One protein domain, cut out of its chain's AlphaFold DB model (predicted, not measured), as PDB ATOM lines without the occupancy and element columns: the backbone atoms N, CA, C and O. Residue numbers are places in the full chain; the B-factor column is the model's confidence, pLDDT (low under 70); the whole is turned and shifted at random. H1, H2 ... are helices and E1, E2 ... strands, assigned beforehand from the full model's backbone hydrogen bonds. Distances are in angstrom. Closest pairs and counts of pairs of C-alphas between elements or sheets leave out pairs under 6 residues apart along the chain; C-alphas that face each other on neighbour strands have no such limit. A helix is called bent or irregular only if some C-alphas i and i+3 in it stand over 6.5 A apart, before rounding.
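AT A GLANCE: This is residues 3 to 40 and 70 to 112 of the 113 residues of the protein "Lipid A deacylase LpxR family protein" of Hymenobacter sp. KIGAM108 (UniProt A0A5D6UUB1). A long, narrow, twisted sheet makes the length of this rod: four long strands, E2, E3, E4 and E5, run side by side, and the short strand E1 lines the edge of E2. The small helix H1 lies past the strands at the end of the sheet where E2 begins, and the long link of residues 6 to 19, with no named element, leads to it from E1; at the other end of the rod the loop of residues 93 to 101 joins E4 to E5. The 81 printed residues have one named helix and five named strands, along the chain E1, H1, E2, E3, E4, E5, and the sheet's order is E1, E2, E3, E4, E5, all antiparallel. The class is mostly strand, and the whole is loose, with a radius of gyration of the C-alphas of 16.8 A and spans of 57 by 20 by 19 A.

IN THESE COORDINATES: E1 is residues 3 to 5, 7.4 A long, and its C-alpha 3 is at (-34.827, 28.764, -8.577). H1 is residues 20 to 23, 6.9 A from first to last C-alpha, and is only just irregular by that distance. E2, residues 27 to 39, is the longest strand, at 40.1 A. E3, residues 70 to 80, measures 33.2 A and E4, residues 83 to 92, 29.7 A. E5, residues 102 to 111, measures 30.1 A and ends with C-alpha 111 at (-55.099, 32.024, -17.658).

HOW THE PARTS SIT: E1, an edge strand, is antiparallel to E2 at 147 degrees, with N 3 and O 31 within hydrogen-bond range at 2.8 A. E2 and E3 are antiparallel at 171 degrees; N 32 and O 75 are 2.8 A apart, and the C-alphas of Val 33 and Gly 74 face each other at 4.4 A. E3, E4 and E5 form a meander, each strand the antiparallel neighbour of the one before. In the hairpin of E3 and E4, at 168 degrees, N 76 and O 87 are 2.9 A apart. In the hairpin of E4 and E5, at 166 degrees, N 88 and O 106 are 2.8 A apart. E5 is the other edge strand and is apart from E2. H1 is not on the sheet; it is too short for an O i to N i+4 pair, and its one O i to N i+3 pair is not within range.

THE WHOLE: The two C-alphas farthest apart are those of Ala 19 and Thr 97, at 56.6 A. Residues 41 to 69 are not printed, and C-alphas 40 and 70 are 9.5 A apart across the cut. The link from E1 to H1, 14 residues, is long; those from H1 to E2 and from E3 to E4 are tight. The mean pLDDT of the printed part is 72.9, and 33 residues are under 70, among them residues 3 to 25 and 37 to 40.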
ATOM      1  N   LEU A   3     -34.769  30.194  -8.871       66.94
ATOM      2  CA  LEU A   3     -34.827  28.764  -8.577       66.94
ATOM      3  C   LEU A   3     -36.083  28.171  -9.231       66.94
ATOM      4  O   LEU A   3     -37.188  28.630  -8.971       66.94
ATOM      5  N   GLY A   4     -35.937  27.145 -10.070       67.25
ATOM      6  CA  GLY A   4     -37.069  26.361 -10.585       67.25
ATOM      7  C   GLY A   4     -37.180  26.278 -12.109       67.25
ATOM      8  O   GLY A   4     -36.418  26.895 -12.856       67.25
ATOM      9  N   GLN A   5     -38.151  25.484 -12.561       63.22
ATOM     10  CA  GLN A   5     -38.417  25.213 -13.972       63.22
ATOM     11  C   GLN A   5     -39.568  26.090 -14.476       63.22
ATOM     12  O   GLN A   5     -40.728  25.913 -14.107       63.22
ATOM     13  N   ARG A   6     -39.237  27.022 -15.374       63.94
ATOM     14  CA  ARG A   6     -40.195  27.826 -16.146       63.94
ATOM     15  C   ARG A   6     -39.883  27.637 -17.624       63.94
ATOM     16  O   ARG A   6     -38.713  27.687 -18.004       63.94
ATOM     17  N   THR A   7     -40.901  27.439 -18.452       61.56
ATOM     18  CA  THR A   7     -40.729  27.386 -19.906       61.56
ATOM     19  C   THR A   7     -40.216  28.721 -20.444       61.56
ATOM     20  O   THR A   7     -40.500  29.795 -19.899       61.56
ATOM     21  N   ALA A   8     -39.373  28.657 -21.476       57.47
ATOM     22  CA  ALA A   8     -38.748  29.839 -22.054       57.47
ATOM     23  C   ALA A   8     -39.821  30.837 -22.512       57.47
ATOM     24  O   ALA A   8     -40.744  30.476 -23.236       57.47
ATOM     25  N   THR A   9     -39.679  32.103 -22.107       53.88
ATOM     26  CA  THR A   9     -40.663  33.170 -22.393       53.88
ATOM     27  C   THR A   9     -40.805  33.443 -23.896       53.88
ATOM     28  O   THR A   9     -41.842  33.917 -24.339       53.88
ATOM     29  N   PHE A  10     -39.805  33.055 -24.692       53.62
ATOM     30  CA  PHE A  10     -39.830  33.159 -26.152       53.62
ATOM     31  C   PHE A  10     -40.325  31.890 -26.870       53.62
ATOM     32  O   PHE A  10     -40.593  31.950 -28.063       53.62
ATOM     33  N   GLY A  11     -40.475  30.754 -26.175       52.66
ATOM     34  CA  GLY A  11     -41.051  29.528 -26.758       52.66
ATOM     35  C   GLY A  11     -42.581  29.550 -26.811       52.66
ATOM     36  O   GLY A  11     -43.195  28.787 -27.549       52.66
ATOM     37  N   SER A  12     -43.191  30.445 -26.037       53.03
ATOM     38  CA  SER A  12     -44.620  30.713 -26.007       53.03
ATOM     39  C   SER A  12     -44.807  32.204 -25.764       53.03
ATOM     40  O   SER A  12     -44.729  32.655 -24.622       53.03
ATOM     41  N   LEU A  13     -44.996  32.976 -26.836       53.22
ATOM     42  CA  LEU A  13     -45.191  34.435 -26.844       53.22
ATOM     43  C   LEU A  13     -46.529  34.862 -26.195       53.22
ATOM     44  O   LEU A  13     -47.301  35.625 -26.760       53.22
ATOM     45  N   GLY A  14     -46.837  34.335 -25.011       53.19
ATOM     46  CA  GLY A  14     -48.021  34.672 -24.224       53.19
ATOM     47  C   GLY A  14     -49.316  33.973 -24.638       53.19
ATOM     48  O   GLY A  14     -50.311  34.153 -23.947       53.19
ATOM     49  N   VAL A  15     -49.331  33.171 -25.714       53.78
ATOM     50  CA  VAL A  15     -50.520  32.411 -26.140       53.78
ATOM     51  C   VAL A  15     -50.128  31.003 -26.589       53.78
ATOM     52  O   VAL A  15     -49.823  30.757 -27.755       53.78
ATOM     53  N   ASN A  16     -50.148  30.040 -25.668       57.59
ATOM     54  CA  ASN A  16     -49.983  28.633 -26.025       57.59
ATOM     55  C   ASN A  16     -51.319  28.016 -26.474       57.59
ATOM     56  O   ASN A  16     -52.181  27.635 -25.662       57.59
ATOM     57  N   SER A  17     -51.468  27.844 -27.790       59.41
ATOM     58  CA  SER A  17     -52.501  26.983 -28.375       59.41
ATOM     59  C   SER A  17     -52.379  25.547 -27.828       59.41
ATOM     60  O   SER A  17     -51.324  25.141 -27.332       59.41
ATOM     61  N   LYS A  18     -53.453  24.744 -27.896       58.56
ATOM     62  CA  LYS A  18     -53.432  23.341 -27.421       58.56
ATOM     63  C   LYS A  18     -52.275  22.526 -28.035       58.56
ATOM     64  O   LYS A  18     -51.742  21.653 -27.360       58.56
ATOM     65  N   ALA A  19     -51.859  22.856 -29.262       58.94
ATOM     66  CA  ALA A  19     -50.731  22.236 -29.954       58.94
ATOM     67  C   ALA A  19     -49.361  22.628 -29.359       58.94
ATOM     68  O   ALA A  19     -48.501  21.766 -29.211       58.94
ATOM     69  N   GLY A  20     -49.174  23.882 -28.926       60.03
ATOM     70  CA  GLY A  20     -47.944  24.332 -28.252       60.03
ATOM     71  C   GLY A  20     -47.751  23.739 -26.848       60.03
ATOM     72  O   GLY A  20     -46.626  23.609 -26.367       60.03
ATOM     73  N   ARG A  21     -48.844  23.302 -26.201       59.62
ATOM     74  CA  ARG A  21     -48.814  22.627 -24.888       59.62
ATOM     75  C   ARG A  21     -48.452  21.144 -24.950       59.62
ATOM     76  O   ARG A  21     -48.130  20.579 -23.910       59.62
ATOM     77  N   ALA A  22     -48.501  20.513 -26.125       59.34
ATOM     78  CA  ALA A  22     -48.344  19.063 -26.270       59.34
ATOM     79  C   ALA A  22     -46.940  18.539 -25.897       59.34
ATOM     80  O   ALA A  22     -46.788  17.344 -25.665       59.34
ATOM     81  N   GLY A  23     -45.936  19.419 -25.789       60.50
ATOM     82  CA  GLY A  23     -44.566  19.074 -25.387       60.50
ATOM     83  C   GLY A  23     -44.066  19.758 -24.110       60.50
ATOM     84  O   GLY A  23     -42.892  19.620 -23.780       60.50
ATOM     85  N   GLN A  24     -44.909  20.518 -23.399       63.53
ATOM     86  CA  GLN A  24     -44.498  21.239 -22.187       63.53
ATOM     87  C   GLN A  24     -44.976  20.524 -20.915       63.53
ATOM     88  O   GLN A  24     -46.087  19.982 -20.891       63.53
ATOM     89  N   PRO A  25     -44.186  20.546 -19.824       64.75
ATOM     90  CA  PRO A  25     -44.619  19.987 -18.554       64.75
ATOM     91  C   PRO A  25     -45.874  20.720 -18.073       64.75
ATOM     92  O   PRO A  25     -45.922  21.951 -17.985       64.75
ATOM     93  N   ARG A  26     -46.916  19.937 -17.774       70.25
ATOM     94  CA  ARG A  26     -48.217  20.447 -17.316       70.25
ATOM     95  C   ARG A  26     -48.124  21.122 -15.954       70.25
ATOM     96  O   ARG A  26     -48.976  21.953 -15.668       70.25
ATOM     97  N   LEU A  27     -47.124  20.749 -15.153       77.31
ATOM     98  CA  LEU A  27     -46.790  21.337 -13.862       77.31
ATOM     99  C   LEU A  27     -45.554  22.228 -14.027       77.31
ATOM    100  O   LEU A  27     -44.514  21.763 -14.489       77.31
ATOM    101  N   GLN A  28     -45.673  23.495 -13.646       76.88
ATOM    102  CA  GLN A  28     -44.579  24.462 -13.673       76.88
ATOM    103  C   GLN A  28     -44.464  25.109 -12.299       76.88
ATOM    104  O   GLN A  28     -45.466  25.561 -11.746       76.88
ATOM    105  N   ALA A  29     -43.253  25.162 -11.754       81.19
ATOM    106  CA  ALA A  29     -42.984  25.777 -10.464       81.19
ATOM    107  C   ALA A  29     -41.698  26.591 -10.554       81.19
ATOM    108  O   ALA A  29     -40.647  26.079 -10.956       81.19
ATOM    109  N   TYR A  30     -41.787  27.863 -10.183       81.88
ATOM    110  CA  TYR A  30     -40.638  28.750 -10.171       81.88
ATOM    111  C   TYR A  30     -40.682  29.695  -8.975       81.88
ATOM    112  O   TYR A  30     -41.744  30.092  -8.501       81.88
ATOM    113  N   GLY A  31     -39.496  30.046  -8.506       85.00
ATOM    114  CA  GLY A  31     -39.243  31.022  -7.469       85.00
ATOM    115  C   GLY A  31     -38.160  31.986  -7.934       85.00
ATOM    116  O   GLY A  31     -37.159  31.592  -8.535       85.00
ATOM    117  N   GLU A  32     -38.344  33.260  -7.657       83.50
ATOM    118  CA  GLU A  32     -37.363  34.301  -7.903       83.50
ATOM    119  C   GLU A  32     -37.312  35.230  -6.700       83.50
ATOM    120  O   GLU A  32     -38.325  35.521  -6.076       83.50
ATOM    121  N   VAL A  33     -36.112  35.655  -6.335       81.62
ATOM    122  CA  VAL A  33     -35.882  36.611  -5.260       81.62
ATOM    123  C   VAL A  33     -34.945  37.678  -5.788       81.62
ATOM    124  O   VAL A  33     -33.827  37.378  -6.223       81.62
ATOM    125  N   GLN A  34     -35.390  38.923  -5.729       81.00
ATOM    126  CA  GLN A  34     -34.623  40.092  -6.112       81.00
ATOM    127  C   GLN A  34     -34.512  41.026  -4.911       81.00
ATOM    128  O   GLN A  34     -35.514  41.385  -4.299       81.00
ATOM    129  N   ALA A  35     -33.285  41.412  -4.580       77.25
ATOM    130  CA  ALA A  35     -33.009  42.434  -3.583       77.25
ATOM    131  C   ALA A  35     -32.360  43.624  -4.288       77.25
ATOM    132  O   ALA A  35     -31.361  43.457  -4.988       77.25
ATOM    133  N   GLU A  36     -32.934  44.809  -4.117       75.00
ATOM    134  CA  GLU A  36     -32.439  46.051  -4.698       75.00
ATOM    135  C   GLU A  36     -32.051  47.027  -3.583       75.00
ATOM    136  O   GLU A  36     -32.853  47.347  -2.704       75.00
ATOM    137  N   GLY A  37     -30.804  47.502  -3.607       68.31
ATOM    138  CA  GLY A  37     -30.335  48.604  -2.767       68.31
ATOM    139  C   GLY A  37     -30.276  49.891  -3.580       68.31
ATOM    140  O   GLY A  37     -29.730  49.880  -4.681       68.31
ATOM    141  N   ARG A  38     -30.806  51.001  -3.052       68.56
ATOM    142  CA  ARG A  38     -30.691  52.322  -3.692       68.56
ATOM    143  C   ARG A  38     -30.130  53.328  -2.702       68.56
ATOM    144  O   ARG A  38     -30.596  53.444  -1.572       68.56
ATOM    145  N   LEU A  39     -29.143  54.090  -3.156       63.41
ATOM    146  CA  LEU A  39     -28.619  55.226  -2.412       63.41
ATOM    147  C   LEU A  39     -29.468  56.455  -2.755       63.41
ATOM    148  O   LEU A  39     -29.456  56.920  -3.892       63.41
ATOM    149  N   VAL A  40     -30.223  56.967  -1.786       63.84
ATOM    150  CA  VAL A  40     -31.123  58.107  -2.003       63.84
ATOM    151  C   VAL A  40     -30.466  59.367  -1.449       63.84
ATOM    152  O   VAL A  40     -30.387  59.562  -0.238       63.84
ATOM    153  N   VAL A  70     -33.370  48.796  -0.327       64.56
ATOM    154  CA  VAL A  70     -34.693  49.426  -0.531       64.56
ATOM    155  C   VAL A  70     -35.810  48.442  -0.776       64.56
ATOM    156  O   VAL A  70     -36.927  48.710  -0.350       64.56
ATOM    157  N   THR A  71     -35.589  47.307  -1.422       65.12
ATOM    158  CA  THR A  71     -36.720  46.419  -1.704       65.12
ATOM    159  C   THR A  71     -36.261  44.983  -1.843       65.12
ATOM    160  O   THR A  71     -35.372  44.690  -2.637       65.12
ATOM    161  N   SER A  72     -36.869  44.084  -1.073       73.44
ATOM    162  CA  SER A  72     -36.793  42.645  -1.316       73.44
ATOM    163  C   SER A  72     -38.117  42.200  -1.915       73.44
ATOM    164  O   SER A  72     -39.161  42.329  -1.273       73.44
ATOM    165  N   THR A  73     -38.069  41.703  -3.146       78.75
ATOM    166  CA  THR A  73     -39.224  41.158  -3.856       78.75
ATOM    167  C   THR A  73     -38.985  39.679  -4.094       78.75
ATOM    168  O   THR A  73     -38.023  39.288  -4.756       78.75
ATOM    169  N   GLY A  74     -39.858  38.846  -3.542       81.81
ATOM    170  CA  GLY A  74     -39.980  37.450  -3.936       81.81
ATOM    171  C   GLY A  74     -41.049  37.315  -5.010       81.81
ATOM    172  O   GLY A  74     -42.002  38.082  -5.039       81.81
ATOM    173  N   THR A  75     -40.920  36.341  -5.894       83.00
ATOM    174  CA  THR A  75     -41.983  35.888  -6.790       83.00
ATOM    175  C   THR A  75     -42.004  34.376  -6.741       83.00
ATOM    176  O   THR A  75     -40.988  33.738  -6.989       83.00
ATOM    177  N   VAL A  76     -43.151  33.791  -6.420       83.94
ATOM    178  CA  VAL A  76     -43.366  32.346  -6.494       83.94
ATOM    179  C   VAL A  76     -44.557  32.100  -7.396       83.94
ATOM    180  O   VAL A  76     -45.627  32.655  -7.170       83.94
ATOM    181  N   GLY A  77     -44.360  31.282  -8.424       83.94
ATOM    182  CA  GLY A  77     -45.389  30.945  -9.392       83.94
ATOM    183  C   GLY A  77     -45.607  29.444  -9.489       83.94
ATOM    184  O   GLY A  77     -44.652  28.678  -9.636       83.94
ATOM    185  N   LEU A  78     -46.873  29.034  -9.452       83.25
ATOM    186  CA  LEU A  78     -47.320  27.665  -9.684       83.25
ATOM    187  C   LEU A  78     -48.280  27.646 -10.869       83.25
ATOM    188  O   LEU A  78     -49.306  28.322 -10.865       83.25
ATOM    189  N   GLY A  79     -47.934  26.879 -11.897       81.62
ATOM    190  CA  GLY A  79     -48.722  26.703 -13.107       81.62
ATOM    191  C   GLY A  79     -49.199  25.266 -13.265       81.62
ATOM    192  O   GLY A  79     -48.400  24.335 -13.161       81.62
ATOM    193  N   TYR A  80     -50.482  25.093 -13.577       78.19
ATOM    194  CA  TYR A  80     -51.060  23.820 -13.981       78.19
ATOM    195  C   TYR A  80     -51.941  23.974 -15.224       78.19
ATOM    196  O   TYR A  80     -52.924  24.710 -15.218       78.19
ATOM    197  N   ALA A  81     -51.599  23.256 -16.298       74.06
ATOM    198  CA  ALA A  81     -52.427  23.092 -17.502       74.06
ATOM    199  C   ALA A  81     -52.956  24.395 -18.162       74.06
ATOM    200  O   ALA A  81     -53.974  24.369 -18.857       74.06
ATOM    201  N   GLY A  82     -52.242  25.515 -18.001       69.56
ATOM    202  CA  GLY A  82     -52.617  26.827 -18.541       69.56
ATOM    203  C   GLY A  82     -53.275  27.775 -17.533       69.56
ATOM    204  O   GLY A  82     -53.616  28.889 -17.911       69.56
ATOM    205  N   LEU A  83     -53.424  27.382 -16.264       77.31
ATOM    206  CA  LEU A  83     -53.730  28.284 -15.148       77.31
ATOM    207  C   LEU A  83     -52.482  28.480 -14.289       77.31
ATOM    208  O   LEU A  83     -51.810  27.506 -13.958       77.31
ATOM    209  N   ARG A  84     -52.123  29.725 -13.977       79.75
ATOM    210  CA  ARG A  84     -50.956  30.059 -13.160       79.75
ATOM    211  C   ARG A  84     -51.352  31.000 -12.043       79.75
ATOM    212  O   ARG A  84     -52.031  31.992 -12.275       79.75
ATOM    213  N   LEU A  85     -50.892  30.675 -10.847       86.62
ATOM    214  CA  LEU A  85     -50.997  31.500  -9.658       86.62
ATOM    215  C   LEU A  85     -49.610  32.037  -9.337       86.62
ATOM    216  O   LEU A  85     -48.652  31.267  -9.290       86.62
ATOM    217  N   GLU A  86     -49.504  33.342  -9.130       87.00
ATOM    218  CA  GLU A  86     -48.260  34.023  -8.785       87.00
ATOM    219  C   GLU A  86     -48.455  34.795  -7.480       87.00
ATOM    220  O   GLU A  86     -49.463  35.474  -7.292       87.00
ATOM    221  N   ALA A  87     -47.494  34.682  -6.570       86.88
ATOM    222  CA  ALA A  87     -47.451  35.432  -5.328       86.88
ATOM    223  C   ALA A  87     -46.158  36.244  -5.273       86.88
ATOM    224  O   ALA A  87     -45.064  35.685  -5.381       86.88
ATOM    225  N   LEU A  88     -46.300  37.557  -5.102       87.56
ATOM    226  CA  LEU A  88     -45.203  38.514  -5.078       87.56
ATOM    227  C   LEU A  88     -45.146  39.235  -3.724       87.56
ATOM    228  O   LEU A  88     -45.751  40.303  -3.571       87.56
ATOM    229  N   PRO A  89     -44.470  38.660  -2.715       85.94
ATOM    230  CA  PRO A  89     -44.175  39.370  -1.480       85.94
ATOM    231  C   PRO A  89     -43.135  40.462  -1.714       85.94
ATOM    232  O   PRO A  89     -42.017  40.184  -2.145       85.94
ATOM    233  N   THR A  90     -43.495  41.700  -1.380       84.88
ATOM    234  CA  THR A  90     -42.605  42.861  -1.449       84.88
ATOM    235  C   THR A  90     -42.400  43.447  -0.062       84.88
ATOM    236  O   THR A  90     -43.351  43.673   0.693       84.88
ATOM    237  N   TRP A  91     -41.140  43.699   0.275       83.06
ATOM    238  CA  TRP A  91     -40.733  44.241   1.561       83.06
ATOM    239  C   TRP A  91     -39.823  45.450   1.385       83.06
ATOM    240  O   TRP A  91     -38.816  45.363   0.682       83.06
ATOM    241  N   ILE A  92     -40.163  46.554   2.052       81.38
ATOM    242  CA  ILE A  92     -39.409  47.808   2.022       81.38
ATOM    243  C   ILE A  92     -38.937  48.163   3.432       81.38
ATOM    244  O   ILE A  92     -39.708  48.133   4.402       81.38
ATOM    245  N   SER A  93     -37.647  48.489   3.536       74.88
ATOM    246  CA  SER A  93     -37.018  48.901   4.789       74.88
ATOM    247  C   SER A  93     -37.359  50.360   5.148       74.88
ATOM    248  O   SER A  93     -37.716  51.143   4.271       74.88
ATOM    249  N   PRO A  94     -37.288  50.754   6.434       73.25
ATOM    250  CA  PRO A  94     -37.601  52.123   6.852       73.25
ATOM    251  C   PRO A  94     -36.722  53.187   6.167       73.25
ATOM    252  O   PRO A  94     -35.496  53.142   6.272       73.25
ATOM    253  N   GLU A  95     -37.350  54.185   5.538       70.75
ATOM    254  CA  GLU A  95     -36.654  55.224   4.751       70.75
ATOM    255  C   GLU A  95     -36.200  56.445   5.586       70.75
ATOM    256  O   GLU A  95     -35.316  57.204   5.181       70.75
ATOM    257  N   PHE A  96     -36.760  56.637   6.783       70.12
ATOM    258  CA  PHE A  96     -36.417  57.738   7.696       70.12
ATOM    259  C   PHE A  96     -36.535  57.325   9.171       70.12
ATOM    260  O   PHE A  96     -37.139  56.306   9.515       70.12
ATOM    261  N   THR A  97     -35.929  58.107  10.063       66.44
ATOM    262  CA  THR A  97     -35.933  57.866  11.512       66.44
ATOM    263  C   THR A  97     -37.357  57.954  12.066       66.44
ATOM    264  O   THR A  97     -38.011  58.984  11.949       66.44
ATOM    265  N   GLY A  98     -37.843  56.860  12.661       69.31
ATOM    266  CA  GLY A  98     -39.230  56.733  13.129       69.31
ATOM    267  C   GLY A  98     -40.204  56.155  12.093       69.31
ATOM    268  O   GLY A  98     -41.356  55.889  12.433       69.31
ATOM    269  N   SER A  99     -39.755  55.901  10.856       70.19
ATOM    270  CA  SER A  99     -40.553  55.192   9.853       70.19
ATOM    271  C   SER A  99     -40.759  53.733  10.245       70.19
ATOM    272  O   SER A  99     -39.883  53.080  10.817       70.19
ATOM    273  N   ARG A 100     -41.919  53.196   9.871       73.19
ATOM    274  CA  ARG A 100     -42.207  51.769   9.986       73.19
ATOM    275  C   ARG A 100     -41.746  51.037   8.738       73.19
ATOM    276  O   ARG A 100     -41.641  51.605   7.654       73.19
ATOM    277  N   THR A 101     -41.506  49.755   8.920       76.88
ATOM    278  CA  THR A 101     -41.268  48.816   7.838       76.88
ATOM    279  C   THR A 101     -42.582  48.537   7.106       76.88
ATOM    280  O   THR A 101     -43.596  48.278   7.759       76.88
ATOM    281  N   HIS A 102     -42.579  48.558   5.772       80.81
ATOM    282  CA  HIS A 102     -43.777  48.305   4.972       80.81
ATOM    283  C   HIS A 102     -43.652  47.000   4.182       80.81
ATOM    284  O   HIS A 102     -42.585  46.661   3.672       80.81
ATOM    285  N   ARG A 103     -44.749  46.242   4.111       86.69
ATOM    286  CA  ARG A 103     -44.832  44.982   3.371       86.69
ATOM    287  C   ARG A 103     -46.191  44.861   2.705       86.69
ATOM    288  O   ARG A 103     -47.202  45.173   3.333       86.69
ATOM    289  N   TRP A 104     -46.209  44.350   1.486       88.62
ATOM    290  CA  TRP A 104     -47.434  43.973   0.793       88.62
ATOM    291  C   TRP A 104     -47.201  42.722  -0.044       88.62
ATOM    292  O   TRP A 104     -46.070  42.382  -0.385       88.62
ATOM    293  N   ASN A 105     -48.291  42.030  -0.360       89.38
ATOM    294  CA  ASN A 105     -48.276  40.867  -1.232       89.38
ATOM    295  C   ASN A 105     -49.191  41.147  -2.416       89.38
ATOM    296  O   ASN A 105     -50.346  41.527  -2.223       89.38
ATOM    297  N   THR A 106     -48.693  40.912  -3.622       89.31
ATOM    298  CA  THR A 106     -49.518  40.917  -4.830       89.31
ATOM    299  C   THR A 106     -49.791  39.478  -5.238       89.31
ATOM    300  O   THR A 106     -48.869  38.670  -5.321       89.31
ATOM    301  N   LEU A 107     -51.061  39.151  -5.472       90.56
ATOM    302  CA  LEU A 107     -51.481  37.850  -5.984       90.56
ATOM    303  C   LEU A 107     -51.962  38.028  -7.424       90.56
ATOM    304  O   LEU A 107     -52.803  38.882  -7.693       90.56
ATOM    305  N   GLY A 108     -51.412  37.235  -8.337       87.81
ATOM    306  CA  GLY A 108     -51.756  37.229  -9.753       87.81
ATOM    307  C   GLY A 108     -52.338  35.886 -10.169       87.81
ATOM    308  O   GLY A 108     -51.858  34.833  -9.747       87.81
ATOM    309  N   ILE A 109     -53.364  35.923 -11.017       86.69
ATOM    310  CA  ILE A 109     -53.912  34.739 -11.679       86.69
ATOM    311  C   ILE A 109     -53.777  34.961 -13.179       86.69
ATOM    312  O   ILE A 109     -54.339  35.908 -13.723       86.69
ATOM    313  N   LEU A 110     -53.028  34.090 -13.844       82.88
ATOM    314  CA  LEU A 110     -52.895  34.070 -15.295       82.88
ATOM    315  C   LEU A 110     -53.632  32.855 -15.852       82.88
ATOM    316  O   LEU A 110     -53.501  31.739 -15.346       82.88
ATOM    317  N   VAL A 111     -54.375  33.069 -16.931       77.75
ATOM    318  CA  VAL A 111     -55.099  32.024 -17.658       77.75
ATOM    319  C   VAL A 111     -54.611  32.017 -19.106       77.75
ATOM    320  O   VAL A 111     -54.392  33.074 -19.685       77.75
ATOM    321  N   ALA A 112     -54.458  30.824 -19.681       67.75
ATOM    322  CA  ALA A 112     -54.042  30.576 -21.063       67.75
ATOM    323  C   ALA A 112     -52.626  31.070 -21.442       67.75
ATOM    324  O   ALA A 112     -52.428  31.573 -22.546       67.75
TER     325      ALA A 112